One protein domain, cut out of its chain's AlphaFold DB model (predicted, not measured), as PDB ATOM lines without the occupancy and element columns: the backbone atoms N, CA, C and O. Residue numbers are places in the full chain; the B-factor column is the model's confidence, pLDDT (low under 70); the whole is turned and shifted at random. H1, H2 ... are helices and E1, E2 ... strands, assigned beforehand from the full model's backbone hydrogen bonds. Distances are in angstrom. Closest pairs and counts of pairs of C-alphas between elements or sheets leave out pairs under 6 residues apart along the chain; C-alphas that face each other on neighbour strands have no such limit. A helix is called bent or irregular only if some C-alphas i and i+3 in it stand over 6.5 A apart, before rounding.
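This is residues 759 to 900 of the 1126 residues of the protein "DNA segregation ATPase FtsK/SpoIIIE and related proteins" of uncultured Clostridium sp (UniProt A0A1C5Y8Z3). Look for a cluster of helices round H2, which lies in the middle with H1, H3 and H4 packed on it mostly at crossed angles, and for a small three-stranded sheet, E3, E4 and E5, near the last residues of H2. The small hairpin E1 and E2 and the short helix H5 lie farthest from the middle, and a long stretch, residues 856 to 873, runs past the sheet from H3 to H4. You will find 142 printed residues with five named helices and five named strands, in the order H1 E1 E2 H2 E3 E4 E5 H3 H4 H5. The sheet E3 - E4 - E5 and the two-stranded sheet E1 - E2 are antiparallel, and the class is mixed, helices and strands. The whole is compact, with a radius of gyration of the C-alphas of 15.8 A, and spans 45 by 43 by 30 A.

Begin at the sheet of E3, residues 817 to 819, E4, residues 822 to 826, and E5, residues 835 to 837, a meander, each strand the antiparallel neighbour of the one before. In the hairpin of E3 and E4, N 819 and O 822 are 3.0 A apart, within hydrogen-bond range; in the hairpin of E4 and E5, N 836 and O 825 are 2.9 A apart. The pairing is staggered: E4 pairs with E3 over residues 822 to 824 and with E5 over residues 824 to 826. H2, residues 803 to 815, only grazes this sheet with residues 812 to 815, and H3, residues 844 to 855, only grazes it with residues 846 to 853. H2 is the hub. With its residues 853 to 855 alone, H3 touches H2 about perpendicular, at 88 degrees, the closest C-alphas being those of Glu 805 and Phe 854, 4.5 A apart. H1, residues 761 to 778, touches H2 at a steep tilt of 48 degrees, opposite ways, with residues 766 to 774 of H1 and 805 to 810 of H2 alone; the closest C-alphas, of Ala 770 and Ile 806, are 6.2 A apart. H1 also touches H3, with residues 773 to 777 of H1 alone, the closest C-alphas, of Trp 777 and Leu 847, being 7.1 A apart. H4, residues 874 to 885, touches H2 at a shallow tilt of 18 degrees, opposite ways, the closest C-alphas, of Glu 811 and Ile 877, being 6.9 A apart. H5, residues 887 to 893, is close to H4 but not clearly touching, with the C-alphas of Ile 884 and Leu 893 6.4 A apart. In the hairpin of E1, residues 781 to 783, and E2, residues 786 to 788, N 781 and O 788 are 2.9 A apart, within hydrogen-bond range. Every O i to N i+4 pair is within that range in H1, H2 and H4, but 5 of 8 in H3 and 1 of 3 in H5, where 3 of 4 O i to N i+3 pairs are.

Find C-alpha 822 at (-23.178, 24.024, -6.216); from there E4 runs 13.7 A to C-alpha 826. Find C-alpha 761 at (-18.165, 8.695, -10.643), where H1 begins its 26.1 A. H2 is 18.6 A long, H3 16.2 A and H4 16.5 A. H5 ends at C-alpha 893, at (-23.650, -2.087, 11.182), and is irregular: C-alphas 888 and 891 are 7.6 A apart.

The two C-alphas farthest apart, of Lys 864 and Phe 891, are 47.1 A apart. The printed part has no cut. The links E2 to H2 and H3 to H4 are long; in the second, residues 859 to 860 pair with 825 to 826 of E4, and 867 to 868 with 817 to 818 of E3. The model's mean pLDDT over the printed part is 78.4; look for values under 70 at, among others, residues 828 to 835, 862 to 866 and 894 to 900.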
ATOM      1  N   SER A 759     -20.905   3.016 -13.805       48.59
ATOM      2  CA  SER A 759     -19.914   4.083 -14.020       48.59
ATOM      3  C   SER A 759     -20.264   5.433 -13.361       48.59
ATOM      4  O   SER A 759     -19.958   6.489 -13.913       48.59
ATOM      5  N   ASP A 760     -20.901   5.448 -12.191       63.53
ATOM      6  CA  ASP A 760     -21.299   6.693 -11.535       63.53
ATOM      7  C   ASP A 760     -20.165   7.230 -10.651       63.53
ATOM      8  O   ASP A 760     -20.168   7.129  -9.420       63.53
ATOM      9  N   HIS A 761     -19.189   7.873 -11.302       72.44
ATOM     10  CA  HIS A 761     -18.165   8.695 -10.643       72.44
ATOM     11  C   HIS A 761     -18.780   9.684  -9.633       72.44
ATOM     12  O   HIS A 761     -18.184   9.954  -8.590       72.44
ATOM     13  N   ASN A 762     -20.001  10.160  -9.894       76.06
ATOM     14  CA  ASN A 762     -20.741  11.067  -9.016       76.06
ATOM     15  C   ASN A 762     -21.191  10.401  -7.702       76.06
ATOM     16  O   ASN A 762     -21.016  11.003  -6.643       76.06
ATOM     17  N   GLN A 763     -21.688   9.153  -7.742       79.12
ATOM     18  CA  GLN A 763     -22.051   8.379  -6.539       79.12
ATOM     19  C   GLN A 763     -20.834   8.195  -5.631       79.12
ATOM     20  O   GLN A 763     -20.875   8.518  -4.445       79.12
ATOM     21  N   ARG A 764     -19.716   7.744  -6.215       81.44
ATOM     22  CA  ARG A 764     -18.448   7.521  -5.499       81.44
ATOM     23  C   ARG A 764     -17.919   8.801  -4.858       81.44
ATOM     24  O   ARG A 764     -17.515   8.780  -3.696       81.44
ATOM     25  N   ASN A 765     -17.939   9.911  -5.594       83.25
ATOM     26  CA  ASN A 765     -17.439  11.196  -5.109       83.25
ATOM     27  C   ASN A 765     -18.285  11.751  -3.958       83.25
ATOM     28  O   ASN A 765     -17.722  12.151  -2.939       83.25
ATOM     29  N   ILE A 766     -19.617  11.738  -4.087       85.44
ATOM     30  CA  ILE A 766     -20.521  12.234  -3.038       85.44
ATOM     31  C   ILE A 766     -20.462  11.332  -1.805       85.44
ATOM     32  O   ILE A 766     -20.336  11.841  -0.694       85.44
ATOM     33  N   PHE A 767     -20.440  10.007  -1.978       87.12
ATOM     34  CA  PHE A 767     -20.297   9.066  -0.866       87.12
ATOM     35  C   PHE A 767     -18.986   9.281  -0.094       87.12
ATOM     36  O   PHE A 767     -18.987   9.433   1.130       87.12
ATOM     37  N   LYS A 768     -17.864   9.401  -0.818       89.00
ATOM     38  CA  LYS A 768     -16.547   9.698  -0.239       89.00
ATOM     39  C   LYS A 768     -16.534  11.028   0.516       89.00
ATOM     40  O   LYS A 768     -15.983  11.110   1.620       89.00
ATOM     41  N   LYS A 769     -17.133  12.069  -0.068       88.38
ATOM     42  CA  LYS A 769     -17.244  13.399   0.541       88.38
ATOM     43  C   LYS A 769     -18.072  13.348   1.826       88.38
ATOM     44  O   LYS A 769     -17.580  13.785   2.864       88.38
ATOM     45  N   ALA A 770     -19.263  12.752   1.774       89.62
ATOM     46  CA  ALA A 770     -20.163  12.621   2.916       89.62
ATOM     47  C   ALA A 770     -19.480  11.913   4.096       89.62
ATOM     48  O   ALA A 770     -19.482  12.438   5.207       89.62
ATOM     49  N   ILE A 771     -18.811  10.780   3.851       90.81
ATOM     50  CA  ILE A 771     -18.091  10.032   4.896       90.81
ATOM     51  C   ILE A 771     -16.941  10.849   5.480       90.81
ATOM     52  O   ILE A 771     -16.786  10.902   6.696       90.81
ATOM     53  N   THR A 772     -16.140  11.508   4.639       90.50
ATOM     54  CA  THR A 772     -14.992  12.299   5.112       90.50
ATOM     55  C   THR A 772     -15.441  13.444   6.023       90.50
ATOM     56  O   THR A 772     -14.863  13.651   7.088       90.50
ATOM     57  N   LEU A 773     -16.499  14.161   5.635       89.12
ATOM     58  CA  LEU A 773     -17.044  15.270   6.419       89.12
ATOM     59  C   LEU A 773     -17.720  14.784   7.706       89.12
ATOM     60  O   LEU A 773     -17.537  15.396   8.757       89.12
ATOM     61  N   ASN A 774     -18.417  13.648   7.662       90.81
ATOM     62  CA  ASN A 774     -19.015  13.049   8.852       90.81
ATOM     63  C   ASN A 774     -17.949  12.572   9.858       90.81
ATOM     64  O   ASN A 774     -18.063  12.842  11.052       90.81
ATOM     65  N   LYS A 775     -16.858  11.952   9.380       89.88
ATOM     66  CA  LYS A 775     -15.702  11.591  10.220       89.88
ATOM     67  C   LYS A 775     -15.096  12.821  10.899       89.88
ATOM     68  O   LYS A 775     -14.832  12.773  12.097       89.88
ATOM     69  N   LYS A 776     -14.908  13.931  10.170       89.62
ATOM     70  CA  LYS A 776     -14.422  15.199  10.749       89.62
ATOM     71  C   LYS A 776     -15.377  15.753  11.813       89.62
ATOM     72  O   LYS A 776     -14.918  16.212  12.850       89.62
ATOM     73  N   TRP A 777     -16.686  15.666  11.578       88.00
ATOM     74  CA  TRP A 777     -17.716  16.151  12.499       88.00
ATOM     75  C   TRP A 777     -17.757  15.397  13.836       88.00
ATOM     76  O   TRP A 777     -17.857  16.018  14.892       88.00
ATOM     77  N   HIS A 778     -17.648  14.065  13.817       87.12
ATOM     78  CA  HIS A 778     -17.697  13.256  15.046       87.12
ATOM     79  C   HIS A 778     -16.376  13.208  15.824       87.12
ATOM     80  O   HIS A 778     -16.367  12.746  16.962       87.12
ATOM     81  N   ASN A 779     -15.273  13.674  15.236       87.12
ATOM     82  CA  ASN A 779     -13.924  13.558  15.798       87.12
ATOM     83  C   ASN A 779     -13.184  14.912  15.756       87.12
ATOM     84  O   ASN A 779     -12.054  15.012  15.269       87.12
ATOM     85  N   LEU A 780     -13.854  15.966  16.229       86.19
ATOM     86  CA  LEU A 780     -13.288  17.313  16.357       86.19
ATOM     87  C   LEU A 780     -12.165  17.339  17.400       86.19
ATOM     88  O   LEU A 780     -12.218  16.626  18.402       86.19
ATOM     89  N   ASN A 781     -11.166  18.192  17.179       83.69
ATOM     90  CA  ASN A 781     -10.156  18.469  18.193       83.69
ATOM     91  C   ASN A 781     -10.742  19.430  19.229       83.69
ATOM     92  O   ASN A 781     -11.431  20.385  18.871       83.69
ATOM     93  N   GLU A 782     -10.432  19.208  20.501       78.44
ATOM     94  CA  GLU A 782     -10.814  20.107  21.586       78.44
ATOM     95  C   GLU A 782      -9.540  20.693  22.203       78.44
ATOM     96  O   GLU A 782      -8.716  19.970  22.767       78.44
ATOM     97  N   LYS A 783      -9.341  22.005  22.039       73.06
ATOM     98  CA  LYS A 783      -8.234  22.762  22.639       73.06
ATOM     99  C   LYS A 783      -8.817  23.942  23.399       73.06
ATOM    100  O   LYS A 783      -9.560  24.729  22.827       73.06
ATOM    101  N   GLU A 784      -8.513  24.039  24.693       66.62
ATOM    102  CA  GLU A 784      -8.962  25.148  25.558       66.62
ATOM    103  C   GLU A 784     -10.486  25.419  25.498       66.62
ATOM    104  O   GLU A 784     -10.939  26.556  25.596       66.62
ATOM    105  N   GLY A 785     -11.300  24.369  25.322       72.75
ATOM    106  CA  GLY A 785     -12.764  24.470  25.236       72.75
ATOM    107  C   GLY A 785     -13.313  24.960  23.889       72.75
ATOM    108  O   GLY A 785     -14.528  25.088  23.744       72.75
ATOM    109  N   GLN A 786     -12.452  25.208  22.894       73.56
ATOM    110  CA  GLN A 786     -12.851  25.491  21.516       73.56
ATOM    111  C   GLN A 786     -12.752  24.224  20.660       73.56
ATOM    112  O   GLN A 786     -11.773  23.476  20.727       73.56
ATOM    113  N   LYS A 787     -13.792  23.983  19.855       80.06
ATOM    114  CA  LYS A 787     -13.847  22.865  18.910       80.06
ATOM    115  C   LYS A 787     -13.240  23.285  17.577       80.06
ATOM    116  O   LYS A 787     -13.724  24.215  16.938       80.06
ATOM    117  N   GLU A 788     -12.220  22.561  17.139       82.75
ATOM    118  CA  GLU A 788     -11.544  22.771  15.859       82.75
ATOM    119  C   GLU A 788     -11.708  21.551  14.946       82.75
ATOM    120  O   GLU A 788     -11.803  20.405  15.399       82.75
ATOM    121  N   ILE A 789     -11.709  21.788  13.634       82.88
ATOM    122  CA  ILE A 789     -11.715  20.710  12.641       82.88
ATOM    123  C   ILE A 789     -10.375  19.974  12.688       82.88
ATOM    124  O   ILE A 789      -9.307  20.584  12.689       82.88
ATOM    125  N   ASN A 790     -10.423  18.642  12.691       84.31
ATOM    126  CA  ASN A 790      -9.224  17.822  12.587       84.31
ATOM    127  C   ASN A 790      -8.888  17.520  11.117       84.31
ATOM    128  O   ASN A 790      -9.457  16.612  10.504       84.31
ATOM    129  N   ASP A 791      -7.937  18.261  10.550       82.25
ATOM    130  CA  ASP A 791      -7.527  18.095   9.149       82.25
ATOM    131  C   ASP A 791      -6.720  16.829   8.856       82.25
ATOM    132  O   ASP A 791      -6.602  16.438   7.696       82.25
ATOM    133  N   ASN A 792      -6.252  16.118   9.885       85.25
ATOM    134  CA  ASN A 792      -5.581  14.827   9.713       85.25
ATOM    135  C   ASN A 792      -6.565  13.683   9.405       85.25
ATOM    136  O   ASN A 792      -6.146  12.567   9.088       85.25
ATOM    137  N   ILE A 793      -7.874  13.929   9.522       86.12
ATOM    138  CA  ILE A 793      -8.906  12.938   9.225       86.12
ATOM    139  C   ILE A 793      -9.168  12.907   7.723       86.12
ATOM    140  O   ILE A 793      -9.598  13.885   7.108       86.12
ATOM    141  N   THR A 794      -8.947  11.730   7.151       88.38
ATOM    142  CA  THR A 794      -9.139  11.429   5.734       88.38
ATOM    143  C   THR A 794     -10.237  10.383   5.558       88.38
ATOM    144  O   THR A 794     -10.743   9.807   6.525       88.38
ATOM    145  N   TYR A 795     -10.590  10.102   4.305       85.94
ATOM    146  CA  TYR A 795     -11.567   9.066   3.978       85.94
ATOM    147  C   TYR A 795     -11.171   7.679   4.525       85.94
ATOM    148  O   TYR A 795     -12.033   6.961   5.027       85.94
ATOM    149  N   ASP A 796      -9.878   7.343   4.529       86.69
ATOM    150  CA  ASP A 796      -9.337   6.057   5.002       86.69
ATOM    151  C   ASP A 796      -9.037   6.013   6.515       86.69
ATOM    152  O   ASP A 796      -8.581   4.993   7.038       86.69
ATOM    153  N   SER A 797      -9.287   7.102   7.252       87.06
ATOM    154  CA  SER A 797      -9.081   7.133   8.703       87.06
ATOM    155  C   SER A 797     -10.060   6.186   9.410       87.06
ATOM    156  O   SER A 797     -11.270   6.307   9.235       87.06
ATOM    157  N   SER A 798      -9.548   5.265  10.233       85.62
ATOM    158  CA  SER A 798     -10.332   4.283  11.004       85.62
ATOM    159  C   SER A 798     -10.956   4.914  12.258       85.62
ATOM    160  O   SER A 798     -10.619   4.544  13.380       85.62
ATOM    161  N   VAL A 799     -11.804   5.921  12.057       86.50
ATOM    162  CA  VAL A 799     -12.497   6.679  13.108       86.50
ATOM    163  C   VAL A 799     -14.001   6.639  12.879       86.50
ATOM    164  O   VAL A 799     -14.457   6.500  11.740       86.50
ATOM    165  N   TYR A 800     -14.759   6.777  13.964       87.38
ATOM    166  CA  TYR A 800     -16.212   6.677  13.949       87.38
ATOM    167  C   TYR A 800     -16.861   7.679  12.980       87.38
ATOM    168  O   TYR A 800     -16.488   8.853  12.934       87.38
ATOM    169  N   PHE A 801     -17.863   7.202  12.247       88.75
ATOM    170  CA  PHE A 801     -18.838   7.994  11.496       88.75
ATOM    171  C   PHE A 801     -20.189   7.277  11.554       88.75
ATOM    172  O   PHE A 801     -20.211   6.070  11.779       88.75
ATOM    173  N   SER A 802     -21.294   7.994  11.353       87.94
ATOM    174  CA  SER A 802     -22.648   7.431  11.436       87.94
ATOM    175  C   SER A 802     -23.205   7.093  10.053       87.94
ATOM    176  O   SER A 802     -23.513   7.987   9.270       87.94
ATOM    177  N   ILE A 803     -23.401   5.807   9.745       86.69
ATOM    178  CA  ILE A 803     -23.953   5.364   8.453       86.69
ATOM    179  C   ILE A 803     -25.386   5.874   8.214       86.69
ATOM    180  O   ILE A 803     -25.757   6.158   7.078       86.69
ATOM    181  N   SER A 804     -26.178   6.058   9.275       86.38
ATOM    182  CA  SER A 804     -27.533   6.618   9.182       86.38
ATOM    183  C   SER A 804     -27.517   8.111   8.835       86.38
ATOM    184  O   SER A 804     -28.353   8.578   8.069       86.38
ATOM    185  N   GLU A 805     -26.533   8.857   9.343       89.19
ATOM    186  CA  GLU A 805     -26.313  10.254   8.954       89.19
ATOM    187  C   GLU A 805     -25.833  10.361   7.500       89.19
ATOM    188  O   GLU A 805     -26.246  11.262   6.770       89.19
ATOM    189  N   ILE A 806     -25.001   9.415   7.047       89.69
ATOM    190  CA  ILE A 806     -24.585   9.324   5.641       89.69
ATOM    191  C   ILE A 806     -25.783   9.073   4.724       89.69
ATOM    192  O   ILE A 806     -25.901   9.750   3.703       89.69
ATOM    193  N   LEU A 807     -26.688   8.163   5.097       88.94
ATOM    194  CA  LEU A 807     -27.936   7.931   4.368       88.94
ATOM    195  C   LEU A 807     -28.753   9.226   4.234       88.94
ATOM    196  O   LEU A 807     -29.089   9.619   3.117       88.94
ATOM    197  N   CYS A 808     -28.982   9.930   5.348       88.31
ATOM    198  CA  CYS A 808     -29.697  11.211   5.364       88.31
ATOM    199  C   CYS A 808     -29.049  12.241   4.421       88.31
ATOM    200  O   CYS A 808     -29.724  12.882   3.613       88.31
ATOM    201  N   CYS A 809     -27.717  12.336   4.445       89.31
ATOM    202  CA  CYS A 809     -26.969  13.224   3.564       89.31
ATOM    203  C   CYS A 809     -27.173  12.878   2.084       89.31
ATOM    204  O   CYS A 809     -27.501  13.759   1.289       89.31
ATOM    205  N   ILE A 810     -27.039  11.605   1.702       88.44
ATOM    206  CA  ILE A 810     -27.220  11.154   0.311       88.44
ATOM    207  C   ILE A 810     -28.654  11.406  -0.163       88.44
ATOM    208  O   ILE A 810     -28.865  11.841  -1.297       88.44
ATOM    209  N   GLU A 811     -29.648  11.175   0.694       87.31
ATOM    210  CA  GLU A 811     -31.034  11.493   0.375       87.31
ATOM    211  C   GLU A 811     -31.256  12.994   0.143       87.31
ATOM    212  O   GLU A 811     -31.989  13.370  -0.776       87.31
ATOM    213  N   ASN A 812     -30.629  13.847   0.956       87.69
ATOM    214  CA  ASN A 812     -30.666  15.295   0.774       87.69
ATOM    215  C   ASN A 812     -30.011  15.688  -0.559       87.69
ATOM    216  O   ASN A 812     -30.591  16.480  -1.300       87.69
ATOM    217  N   TYR A 813     -28.877  15.087  -0.930       86.31
ATOM    218  CA  TYR A 813     -28.268  15.277  -2.255       86.31
ATOM    219  C   TYR A 813     -29.191  14.852  -3.401       86.31
ATOM    220  O   TYR A 813     -29.291  15.567  -4.393       86.31
ATOM    221  N   ASN A 814     -29.912  13.736  -3.265       85.06
ATOM    222  CA  ASN A 814     -30.848  13.266  -4.291       85.06
ATOM    223  C   ASN A 814     -32.051  14.210  -4.485       85.06
ATOM    224  O   ASN A 814     -32.661  14.232  -5.553       85.06
ATOM    225  N   ARG A 815     -32.408  14.985  -3.453       82.69
ATOM    226  CA  ARG A 815     -33.478  15.996  -3.502       82.69
ATOM    227  C   ARG A 815     -32.970  17.383  -3.889       82.69
ATOM    228  O   ARG A 815     -33.789  18.230  -4.224       82.69
ATOM    229  N   ALA A 816     -31.659  17.619  -3.838       84.69
ATOM    230  CA  ALA A 816     -31.063  18.935  -4.015       84.69
ATOM    231  C   ALA A 816     -31.349  19.536  -5.397       84.69
ATOM    232  O   ALA A 816     -31.582  18.838  -6.393       84.69
ATOM    233  N   ARG A 817     -31.257  20.864  -5.470       82.19
ATOM    234  CA  ARG A 817     -31.135  21.566  -6.746       82.19
ATOM    235  C   ARG A 817     -29.717  22.072  -6.949       82.19
ATOM    236  O   ARG A 817     -29.019  22.383  -5.989       82.19
ATOM    237  N   GLU A 818     -29.308  22.139  -8.209       81.88
ATOM    238  CA  GLU A 818     -27.979  22.570  -8.636       81.88
ATOM    239  C   GLU A 818     -28.048  23.947  -9.316       81.88
ATOM    240  O   GLU A 818     -28.922  24.201 -10.160       81.88
ATOM    241  N   LYS A 819     -27.102  24.824  -8.958       79.69
ATOM    242  CA  LYS A 819     -26.840  26.129  -9.585       79.69
ATOM    243  C   LYS A 819     -25.324  26.311  -9.694       79.69
ATOM    244  O   LYS A 819     -24.636  26.288  -8.679       79.69
ATOM    245  N   ASP A 820     -24.803  26.441 -10.914       75.25
ATOM    246  CA  ASP A 820     -23.366  26.617 -11.195       75.25
ATOM    247  C   ASP A 820     -22.445  25.561 -10.534       75.25
ATOM    248  O   ASP A 820     -21.347  25.874 -10.076       75.25
ATOM    249  N   GLY A 821     -22.889  24.298 -10.460       73.56
ATOM    250  CA  GLY A 821     -22.131  23.198  -9.847       73.56
ATOM    251  C   GLY A 821     -22.185  23.137  -8.316       73.56
ATOM    252  O   GLY A 821     -21.522  22.287  -7.721       73.56
ATOM    253  N   ILE A 822     -22.963  24.011  -7.668       80.81
ATOM    254  CA  ILE A 822     -23.178  24.024  -6.216       80.81
ATOM    255  C   ILE A 822     -24.597  23.529  -5.918       80.81
ATOM    256  O   ILE A 822     -25.574  24.036  -6.475       80.81
ATOM    257  N   TYR A 823     -24.706  22.549  -5.018       84.06
ATOM    258  CA  TYR A 823     -25.988  22.054  -4.516       84.06
ATOM    259  C   TYR A 823     -26.489  22.927  -3.367       84.06
ATOM    260  O   TYR A 823     -25.693  23.328  -2.510       84.06
ATOM    261  N   THR A 824     -27.789  23.227  -3.355       80.38
ATOM    262  CA  THR A 824     -28.404  24.080  -2.331       80.38
ATOM    263  C   THR A 824     -29.662  23.479  -1.705       80.38
ATOM    264  O   THR A 824     -30.428  22.767  -2.366       80.38
ATOM    265  N   TRP A 825     -29.874  23.788  -0.421       83.81
ATOM    266  CA  TRP A 825     -30.991  23.302   0.400       83.81
ATOM    267  C   TRP A 825     -31.584  24.401   1.284       83.81
ATOM    268  O   TRP A 825     -30.859  25.302   1.701       83.81
ATOM    269  N   ILE A 826     -32.869  24.264   1.623       77.56
ATOM    270  CA  ILE A 826     -33.576  25.123   2.581       77.56
ATOM    271  C   ILE A 826     -33.654  24.419   3.940       77.56
ATOM    272  O   ILE A 826     -34.044  23.252   4.033       77.56
ATOM    273  N   ASP A 827     -33.298  25.157   4.989       71.75
ATOM    274  CA  ASP A 827     -33.518  24.775   6.384       71.75
ATOM    275  C   ASP A 827     -34.896  25.276   6.848       71.75
ATOM    276  O   ASP A 827     -35.065  26.458   7.146       71.75
ATOM    277  N   SER A 828     -35.888  24.383   6.886       63.03
ATOM    278  CA  SER A 828     -37.284  24.705   7.219       63.03
ATOM    279  C   SER A 828     -37.501  25.157   8.671       63.03
ATOM    280  O   SER A 828     -38.541  25.743   8.970       63.03
ATOM    281  N   ASP A 829     -36.537  24.917   9.567       60.31
ATOM    282  CA  ASP A 829     -36.624  25.279  10.990       60.31
ATOM    283  C   ASP A 829     -36.080  26.691  11.290       60.31
ATOM    284  O   ASP A 829     -36.145  27.162  12.429       60.31
ATOM    285  N   ASN A 830     -35.553  27.399  10.283       57.03
ATOM    286  CA  ASN A 830     -34.963  28.726  10.438       57.03
ATOM    287  C   ASN A 830     -35.826  29.806   9.764       57.03
ATOM    288  O   ASN A 830     -36.043  29.792   8.561       57.03
ATOM    289  N   VAL A 831     -36.272  30.798  10.544       48.72
ATOM    290  CA  VAL A 831     -37.181  31.891  10.120       48.72
ATOM    291  C   VAL A 831     -36.547  32.846   9.083       48.72
ATOM    292  O   VAL A 831     -37.242  33.652   8.471       48.72
ATOM    293  N   ASN A 832     -35.234  32.746   8.862       49.75
ATOM    294  CA  ASN A 832     -34.490  33.493   7.849       49.75
ATOM    295  C   ASN A 832     -33.980  32.514   6.784       49.75
ATOM    296  O   ASN A 832     -32.919  31.940   7.013       49.75
ATOM    297  N   ASP A 833     -34.708  32.343   5.673       53.72
ATOM    298  CA  ASP A 833     -34.330  31.573   4.469       53.72
ATOM    299  C   ASP A 833     -32.807  31.606   4.193       53.72
ATOM    300  O   ASP A 833     -32.291  32.493   3.509       53.72
ATOM    301  N   LEU A 834     -32.054  30.666   4.768       57.00
ATOM    302  CA  LEU A 834     -30.605  30.559   4.615       57.00
ATOM    303  C   LEU A 834     -30.328  29.306   3.798       57.00
ATOM    304  O   LEU A 834     -30.428  28.190   4.306       57.00
ATOM    305  N   ASP A 835     -29.961  29.513   2.535       66.38
ATOM    306  CA  ASP A 835     -29.518  28.444   1.650       66.38
ATOM    307  C   ASP A 835     -28.261  27.778   2.222       66.38
ATOM    308  O   ASP A 835     -27.183  28.386   2.279       66.38
ATOM    309  N   ILE A 836     -28.364  26.504   2.597       73.31
ATOM    310  CA  ILE A 836     -27.184  25.676   2.851       73.31
ATOM    311  C   ILE A 836     -26.561  25.386   1.488       73.31
ATOM    312  O   ILE A 836     -27.244  24.904   0.587       73.31
ATOM    313  N   LYS A 837     -25.271  25.690   1.322       75.94
ATOM    314  CA  LYS A 837     -24.526  25.470   0.073       75.94
ATOM    315  C   LYS A 837     -23.534  24.331   0.242       75.94
ATOM    316  O   LYS A 837     -22.859  24.251   1.266       75.94
ATOM    317  N   ASP A 838     -23.394  23.494  -0.783       81.06
ATOM    318  CA  ASP A 838     -22.419  22.401  -0.798       81.06
ATOM    319  C   ASP A 838     -20.977  22.893  -1.011       81.06
ATOM    320  O   ASP A 838     -20.351  22.669  -2.048       81.06
ATOM    321  N   ILE A 839     -20.439  23.584  -0.011       79.62
ATOM    322  CA  ILE A 839     -19.073  24.105   0.001       79.62
ATOM    323  C   ILE A 839     -18.243  23.246   0.953       79.62
ATOM    324  O   ILE A 839     -18.719  22.837   2.009       79.62
ATOM    325  N   MET A 840     -17.002  22.940   0.568       81.12
ATOM    326  CA  MET A 840     -16.083  22.192   1.425       81.12
ATOM    327  C   MET A 840     -15.736  23.042   2.661       81.12
ATOM    328  O   MET A 840     -15.082  24.072   2.489       81.12
ATOM    329  N   PRO A 841     -16.143  22.639   3.878       81.88
ATOM    330  CA  PRO A 841     -15.966  23.467   5.063       81.88
ATOM    331  C   PRO A 841     -14.488  23.548   5.460       81.88
ATOM    332  O   PRO A 841     -13.806  22.524   5.551       81.88
ATOM    333  N   GLN A 842     -14.011  24.767   5.705       80.69
ATOM    334  CA  GLN A 842     -12.667  25.090   6.197       80.69
ATOM    335  C   GLN A 842     -12.681  25.509   7.672       80.69
ATOM    336  O   GLN A 842     -11.658  25.450   8.347       80.69
ATOM    337  N   THR A 843     -13.836  25.934   8.191       82.50
ATOM    338  CA  THR A 843     -13.996  26.381   9.583       82.50
ATOM    339  C   THR A 843     -15.049  25.563  10.325       82.50
ATOM    340  O   THR A 843     -15.956  25.003   9.707       82.50
ATOM    341  N   TYR A 844     -14.961  25.511  11.662       83.44
ATOM    342  CA  TYR A 844     -15.959  24.824  12.499       83.44
ATOM    343  C   TYR A 844     -17.388  25.290  12.181       83.44
ATOM    344  O   TYR A 844     -18.263  24.451  12.000       83.44
ATOM    345  N   ASN A 845     -17.607  26.600  12.023       81.88
ATOM    346  CA  ASN A 845     -18.926  27.166  11.721       81.88
ATOM    347  C   ASN A 845     -19.483  26.670  10.374       81.88
ATOM    348  O   ASN A 845     -20.670  26.378  10.263       81.88
ATOM    349  N   GLU A 846     -18.636  26.542   9.348       82.06
ATOM    350  CA  GLU A 846     -19.042  25.990   8.048       82.06
ATOM    351  C   GLU A 846     -19.350  24.490   8.144       82.06
ATOM    352  O   GLU A 846     -20.319  24.021   7.552       82.06
ATOM    353  N   LEU A 847     -18.564  23.727   8.915       83.88
ATOM    354  CA  LEU A 847     -18.827  22.304   9.145       83.88
ATOM    355  C   LEU A 847     -20.091  22.088   9.987       83.88
ATOM    356  O   LEU A 847     -20.827  21.140   9.738       83.88
ATOM    357  N   GLU A 848     -20.373  22.967  10.947       82.69
ATOM    358  CA  GLU A 848     -21.600  22.957  11.742       82.69
ATOM    359  C   GLU A 848     -22.827  23.227  10.862       82.69
ATOM    360  O   GLU A 848     -23.816  22.497  10.953       82.69
ATOM    361  N   GLN A 849     -22.746  24.192   9.941       79.00
ATOM    362  CA  GLN A 849     -23.784  24.407   8.929       79.00
ATOM    363  C   GLN A 849     -23.942  23.187   8.017       79.00
ATOM    364  O   GLN A 849     -25.063  22.734   7.788       79.00
ATOM    365  N   TYR A 850     -22.832  22.601   7.561       82.31
ATOM    366  CA  TYR A 850     -22.839  21.376   6.763       82.31
ATOM    367  C   TYR A 850     -23.443  20.192   7.526       82.31
ATOM    368  O   TYR A 850     -24.136  19.362   6.940       82.31
ATOM    369  N   SER A 851     -23.236  20.116   8.846       83.00
ATOM    370  CA  SER A 851     -23.726  19.022   9.691       83.00
ATOM    371  C   SER A 851     -25.251  18.893   9.688       83.00
ATOM    372  O   SER A 851     -25.787  17.818   9.959       83.00
ATOM    373  N   LYS A 852     -25.964  19.959   9.309       83.62
ATOM    374  CA  LYS A 852     -27.415  19.929   9.109       83.62
ATOM    375  C   LYS A 852     -27.827  18.931   8.026       83.62
ATOM    376  O   LYS A 852     -28.852  18.279   8.193       83.62
ATOM    377  N   LEU A 853     -26.990  18.717   7.004       83.75
ATOM    378  CA  LEU A 853     -27.208  17.701   5.963       83.75
ATOM    379  C   LEU A 853     -27.226  16.271   6.510       83.75
ATOM    380  O   LEU A 853     -27.805  15.393   5.879       83.75
ATOM    381  N   PHE A 854     -26.576  16.032   7.651       85.06
ATOM    382  CA  PHE A 854     -26.527  14.731   8.315       85.06
ATOM    383  C   PHE A 854     -27.708  14.511   9.267       85.06
ATOM    384  O   PHE A 854     -28.113  13.372   9.488       85.06
ATOM    385  N   ARG A 855     -28.242  15.591   9.851       81.88
ATOM    386  CA  ARG A 855     -29.203  15.537  10.964       81.88
ATOM    387  C   ARG A 855     -30.649  15.781  10.553       81.88
ATOM    388  O   ARG A 855     -31.543  15.231  11.188       81.88
ATOM    389  N   TYR A 856     -30.872  16.587   9.518       82.31
ATOM    390  CA  TYR A 856     -32.200  17.034   9.118       82.31
ATOM    391  C   TYR A 856     -32.505  16.635   7.679       82.31
ATOM    392  O   TYR A 856     -31.623  16.595   6.821       82.31
ATOM    393  N   ARG A 857     -33.782  16.362   7.411       80.50
ATOM    394  CA  ARG A 857     -34.287  16.121   6.061       80.50
ATOM    395  C   ARG A 857     -34.655  17.470   5.446       80.50
ATOM    396  O   ARG A 857     -35.667  18.044   5.827       80.50
ATOM    397  N   LEU A 858     -33.820  17.974   4.542       82.00
ATOM    398  CA  LEU A 858     -33.929  19.339   4.023       82.00
ATOM    399  C   LEU A 858     -34.825  19.421   2.781       82.00
ATOM    400  O   LEU A 858     -34.940  18.458   2.013       82.00
ATOM    401  N   GLU A 859     -35.415  20.595   2.557       78.50
ATOM    402  CA  GLU A 859     -36.241  20.870   1.380       78.50
ATOM    403  C   GLU A 859     -35.419  21.457   0.215       78.50
ATOM    404  O   GLU A 859     -34.418  22.150   0.431       78.50
ATOM    405  N   PRO A 860     -35.803  21.188  -1.048       76.88
ATOM    406  CA  PRO A 860     -35.133  21.761  -2.211       76.88
ATOM    407  C   PRO A 860     -35.414  23.257  -2.378       76.88
ATOM    408  O   PRO A 860     -36.558  23.702  -2.282       76.88
ATOM    409  N   VAL A 861     -34.387  24.020  -2.760       77.31
ATOM    410  CA  VAL A 861     -34.526  25.449  -3.079       77.31
ATOM    411  C   VAL A 861     -35.446  25.661  -4.290       77.31
ATOM    412  O   VAL A 861     -35.208  25.112  -5.365       77.31
ATOM    413  N   ASN A 862     -36.478  26.500  -4.154       67.94
ATOM    414  CA  ASN A 862     -37.427  26.841  -5.226       67.94
ATOM    415  C   ASN A 862     -37.092  28.186  -5.912       67.94
ATOM    416  O   ASN A 862     -37.950  29.051  -6.079       67.94
ATOM    417  N   GLU A 863     -35.844  28.368  -6.355       68.56
ATOM    418  CA  GLU A 863     -35.400  29.577  -7.073       68.56
ATOM    419  C   GLU A 863     -35.420  29.430  -8.607       68.56
ATOM    420  O   GLU A 863     -35.102  28.373  -9.165       68.56
ATOM    421  N   LYS A 864     -35.706  30.533  -9.320       61.50
ATOM    422  CA  LYS A 864     -35.584  30.614 -10.789       61.50
ATOM    423  C   LYS A 864     -34.120  30.439 -11.223       61.50
ATOM    424  O   LYS A 864     -33.248  31.163 -10.759       61.50
ATOM    425  N   GLY A 865     -33.867  29.519 -12.160       65.50
ATOM    426  CA  GLY A 865     -32.530  29.236 -12.714       65.50
ATOM    427  C   GLY A 865     -31.831  28.001 -12.133       65.50
ATOM    428  O   GLY A 865     -30.779  27.619 -12.629       65.50
ATOM    429  N   THR A 866     -32.429  27.348 -11.134       67.75
ATOM    430  CA  THR A 866     -31.941  26.085 -10.558       67.75
ATOM    431  C   THR A 866     -32.458  24.874 -11.346       67.75
ATOM    432  O   THR A 866     -33.595  24.882 -11.827       67.75
ATOM    433  N   ARG A 867     -31.644  23.819 -11.488       74.44
ATOM    434  CA  ARG A 867     -32.058  22.533 -12.090       74.44
ATOM    435  C   ARG A 867     -32.131  21.451 -11.016       74.44
ATOM    436  O   ARG A 867     -31.422  21.526 -10.020       74.44
ATOM    437  N   GLN A 868     -32.991  20.450 -11.201       72.62
ATOM    438  CA  GLN A 868     -32.990  19.275 -10.325       72.62
ATOM    439  C   GLN A 868     -31.657  18.534 -10.484       72.62
ATOM    440  O   GLN A 868     -31.222  18.307 -11.615       72.62
ATOM    441  N   ALA A 869     -31.018  18.170  -9.370       70.06
ATOM    442  CA  ALA A 869     -29.789  17.390  -9.394       70.06
ATOM    443  C   ALA A 869     -30.072  16.008 -10.013       70.06
ATOM    444  O   ALA A 869     -30.758  15.177  -9.421       70.06
ATOM    445  N   ASN A 870     -29.576  15.753 -11.227       65.12
ATOM    446  CA  ASN A 870     -29.790  14.482 -11.925       65.12
ATOM    447  C   ASN A 870     -28.746  13.441 -11.484       65.12
ATOM    448  O   ASN A 870     -27.855  13.073 -12.247       65.12
ATOM    449  N   LEU A 871     -28.819  13.037 -10.213       70.69
ATOM    450  CA  LEU A 871     -27.825  12.167  -9.572       70.69
ATOM    451  C   LEU A 871     -28.202  10.675  -9.587       70.69
ATOM    452  O   LEU A 871     -27.345   9.843  -9.305       70.69
ATOM    453  N   ASN A 872     -29.449  10.323  -9.931       69.81
ATOM    454  CA  ASN A 872     -29.954   8.941 -10.008       69.81
ATOM    455  C   ASN A 872     -29.638   8.068  -8.771       69.81
ATOM    456  O   ASN A 872     -29.443   6.857  -8.880       69.81
ATOM    457  N   PHE A 873     -29.630   8.651  -7.567       77.81
ATOM    458  CA  PHE A 873     -29.270   7.928  -6.340       77.81
ATOM    459  C   PHE A 873     -30.375   7.023  -5.795       77.81
ATOM    460  O   PHE A 873     -30.127   6.310  -4.830       77.81
ATOM    461  N   THR A 874     -31.565   6.980  -6.397       79.88
ATOM    462  CA  THR A 874     -32.706   6.191  -5.897       79.88
ATOM    463  C   THR A 874     -32.357   4.714  -5.671       79.88
ATOM    464  O   THR A 874     -32.622   4.176  -4.597       79.88
ATOM    465  N   ASN A 875     -31.681   4.072  -6.632       79.31
ATOM    466  CA  ASN A 875     -31.254   2.672  -6.498       79.31
ATOM    467  C   ASN A 875     -30.129   2.505  -5.465       79.31
ATOM    468  O   ASN A 875     -30.016   1.462  -4.830       79.31
ATOM    469  N   PHE A 876     -29.263   3.506  -5.300       82.88
ATOM    470  CA  PHE A 876     -28.196   3.483  -4.301       82.88
ATOM    471  C   PHE A 876     -28.749   3.649  -2.878       82.88
ATOM    472  O   PHE A 876     -28.431   2.834  -2.017       82.88
ATOM    473  N   ILE A 877     -29.637   4.623  -2.663       85.75
ATOM    474  CA  ILE A 877     -30.337   4.867  -1.396       85.75
ATOM    475  C   ILE A 877     -31.082   3.610  -0.954       85.75
ATOM    476  O   ILE A 877     -30.826   3.129   0.142       85.75
ATOM    477  N   SER A 878     -31.908   3.012  -1.824       84.69
ATOM    478  CA  SER A 878     -32.661   1.804  -1.463       84.69
ATOM    479  C   SER A 878     -31.746   0.639  -1.068       84.69
ATOM    480  O   SER A 878     -32.024  -0.075  -0.108       84.69
ATOM    481  N   ARG A 879     -30.613   0.453  -1.757       82.12
ATOM    482  CA  ARG A 879     -29.633  -0.587  -1.401       82.12
ATOM    483  C   ARG A 879     -28.936  -0.306  -0.075       82.12
ATOM    484  O   ARG A 879     -28.764  -1.229   0.719       82.12
ATOM    485  N   LEU A 880     -28.536   0.944   0.159       84.44
ATOM    486  CA  LEU A 880     -27.907   1.365   1.407       84.44
ATOM    487  C   LEU A 880     -28.883   1.190   2.582       84.44
ATOM    488  O   LEU A 880     -28.511   0.612   3.598       84.44
ATOM    489  N   GLU A 881     -30.143   1.597   2.412       85.81
ATOM    490  CA  GLU A 881     -31.229   1.376   3.372       85.81
ATOM    491  C   GLU A 881     -31.429  -0.108   3.675       85.81
ATOM    492  O   GLU A 881     -31.437  -0.484   4.848       85.81
ATOM    493  N   ASN A 882     -31.528  -0.950   2.640       85.12
ATOM    494  CA  ASN A 882     -31.704  -2.394   2.795       85.12
ATOM    495  C   ASN A 882     -30.534  -3.023   3.567       85.12
ATOM    496  O   ASN A 882     -30.766  -3.814   4.475       85.12
ATOM    497  N   LYS A 883     -29.284  -2.632   3.274       84.19
ATOM    498  CA  LYS A 883     -28.101  -3.119   4.007       84.19
ATOM    499  C   LYS A 883     -28.078  -2.628   5.461       84.19
ATOM    500  O   LYS A 883     -27.753  -3.400   6.351       84.19
ATOM    501  N   ILE A 884     -28.448  -1.375   5.737       83.19
ATOM    502  CA  ILE A 884     -28.488  -0.829   7.110       83.19
ATOM    503  C   ILE A 884     -29.562  -1.516   7.973       83.19
ATOM    504  O   ILE A 884     -29.419  -1.595   9.196       83.19
ATOM    505  N   HIS A 885     -30.653  -1.980   7.362       82.25
ATOM    506  CA  HIS A 885     -31.760  -2.639   8.061       82.25
ATOM    507  C   HIS A 885     -31.662  -4.169   8.074       82.25
ATOM    508  O   HIS A 885     -32.518  -4.808   8.680       82.25
ATOM    509  N   ASP A 886     -30.636  -4.757   7.456       79.75
ATOM    510  CA  ASP A 886     -30.431  -6.202   7.484       79.75
ATOM    511  C   ASP A 886     -29.932  -6.642   8.867       79.75
ATOM    512  O   ASP A 886     -28.798  -6.373   9.275       79.75
ATOM    513  N   ASP A 887     -30.791  -7.360   9.586       74.31
ATOM    514  CA  ASP A 887     -30.514  -7.871  10.925       74.31
ATOM    515  C   ASP A 887     -29.292  -8.805  10.976       74.31
ATOM    516  O   ASP A 887     -28.622  -8.875  12.008       74.31
ATOM    517  N   ARG A 888     -28.942  -9.469   9.865       71.88
ATOM    518  CA  ARG A 888     -27.749 -10.332   9.768       71.88
ATOM    519  C   ARG A 888     -26.449  -9.532   9.830       71.88
ATOM    520  O   ARG A 888     -25.402 -10.081  10.156       71.88
ATOM    521  N   LEU A 889     -26.511  -8.236   9.525       76.25
ATOM    522  CA  LEU A 889     -25.372  -7.323   9.523       76.25
ATOM    523  C   LEU A 889     -25.242  -6.541  10.822       76.25
ATOM    524  O   LEU A 889     -24.379  -5.667  10.906       76.25
ATOM    525  N   LYS A 890     -26.062  -6.840  11.840       77.12
ATOM    526  CA  LYS A 890     -26.033  -6.131  13.124       77.12
ATOM    527  C   LYS A 890     -24.622  -6.021  13.681       77.12
ATOM    528  O   LYS A 890     -24.241  -4.928  14.052       77.12
ATOM    529  N   PHE A 891     -23.826  -7.085  13.661       77.81
ATOM    530  CA  PHE A 891     -22.455  -7.086  14.191       77.81
ATOM    531  C   PHE A 891     -21.495  -6.109  13.492       77.81
ATOM    532  O   PHE A 891     -20.539  -5.632  14.103       77.81
ATOM    533  N   LEU A 892     -21.774  -5.794  12.223       79.19
ATOM    534  CA  LEU A 892     -20.988  -4.894  11.384       79.19
ATOM    535  C   LEU A 892     -21.551  -3.469  11.393       79.19
ATOM    536  O   LEU A 892     -20.776  -2.519  11.420       79.19
ATOM    537  N   LEU A 893     -22.882  -3.326  11.381       77.38
ATOM    538  CA  LEU A 893     -23.650  -2.087  11.182       77.38
ATOM    539  C   LEU A 893     -24.502  -1.687  12.403       77.38
ATOM    540  O   LEU A 893     -25.565  -1.089  12.226       77.38
ATOM    541  N   GLN A 894     -24.070  -2.017  13.631       67.56
ATOM    542  CA  GLN A 894     -24.813  -1.708  14.867       67.56
ATOM    543  C   GLN A 894     -25.338  -0.256  14.906       67.56
ATOM    544  O   GLN A 894     -24.745   0.674  14.353       67.56
ATOM    545  N   LYS A 895     -26.478  -0.054  15.578       54.12
ATOM    546  CA  LYS A 895     -27.158   1.245  15.685       54.12
ATOM    547  C   LYS A 895     -26.892   1.874  17.061       54.12
ATOM    548  O   LYS A 895     -27.034   1.209  18.079       54.12
ATOM    549  N   GLY A 896     -26.585   3.173  17.106       51.00
ATOM    550  CA  GLY A 896     -26.545   3.963  18.351       51.00
ATOM    551  C   GLY A 896     -25.185   4.042  19.065       51.00
ATOM    552  O   GLY A 896     -24.132   3.866  18.457       51.00
ATOM    553  N   ASN A 897     -25.199   4.361  20.368       44.41
ATOM    554  CA  ASN A 897     -23.991   4.589  21.187       44.41
ATOM    555  C   ASN A 897     -23.158   3.320  21.453       44.41
ATOM    556  O   ASN A 897     -21.989   3.429  21.817       44.41
ATOM    557  N   GLU A 898     -23.724   2.136  21.216       50.62
ATOM    558  CA  GLU A 898     -23.046   0.836  21.319       50.62
ATOM    559  C   GLU A 898     -21.957   0.647  20.239       50.62
ATOM    560  O   GLU A 898     -21.054  -0.167  20.402       50.62
ATOM    561  N   CYS A 899     -21.958   1.476  19.183       54.91
ATOM    562  CA  CYS A 899     -20.927   1.485  18.138       54.91
ATOM    563  C   CYS A 899     -19.591   2.133  18.536       54.91
ATOM    564  O   CYS A 899     -18.623   2.037  17.770       54.91
ATOM    565  N   LYS A 900     -19.518   2.828  19.680       63.25
ATOM    566  CA  LYS A 900     -18.292   3.488  20.158       63.25
ATOM    567  C   LYS A 900     -17.420   2.506  20.936       63.25
ATOM    568  O   LYS A 900     -17.165   2.678  22.121       63.25
TER     569      LYS A 900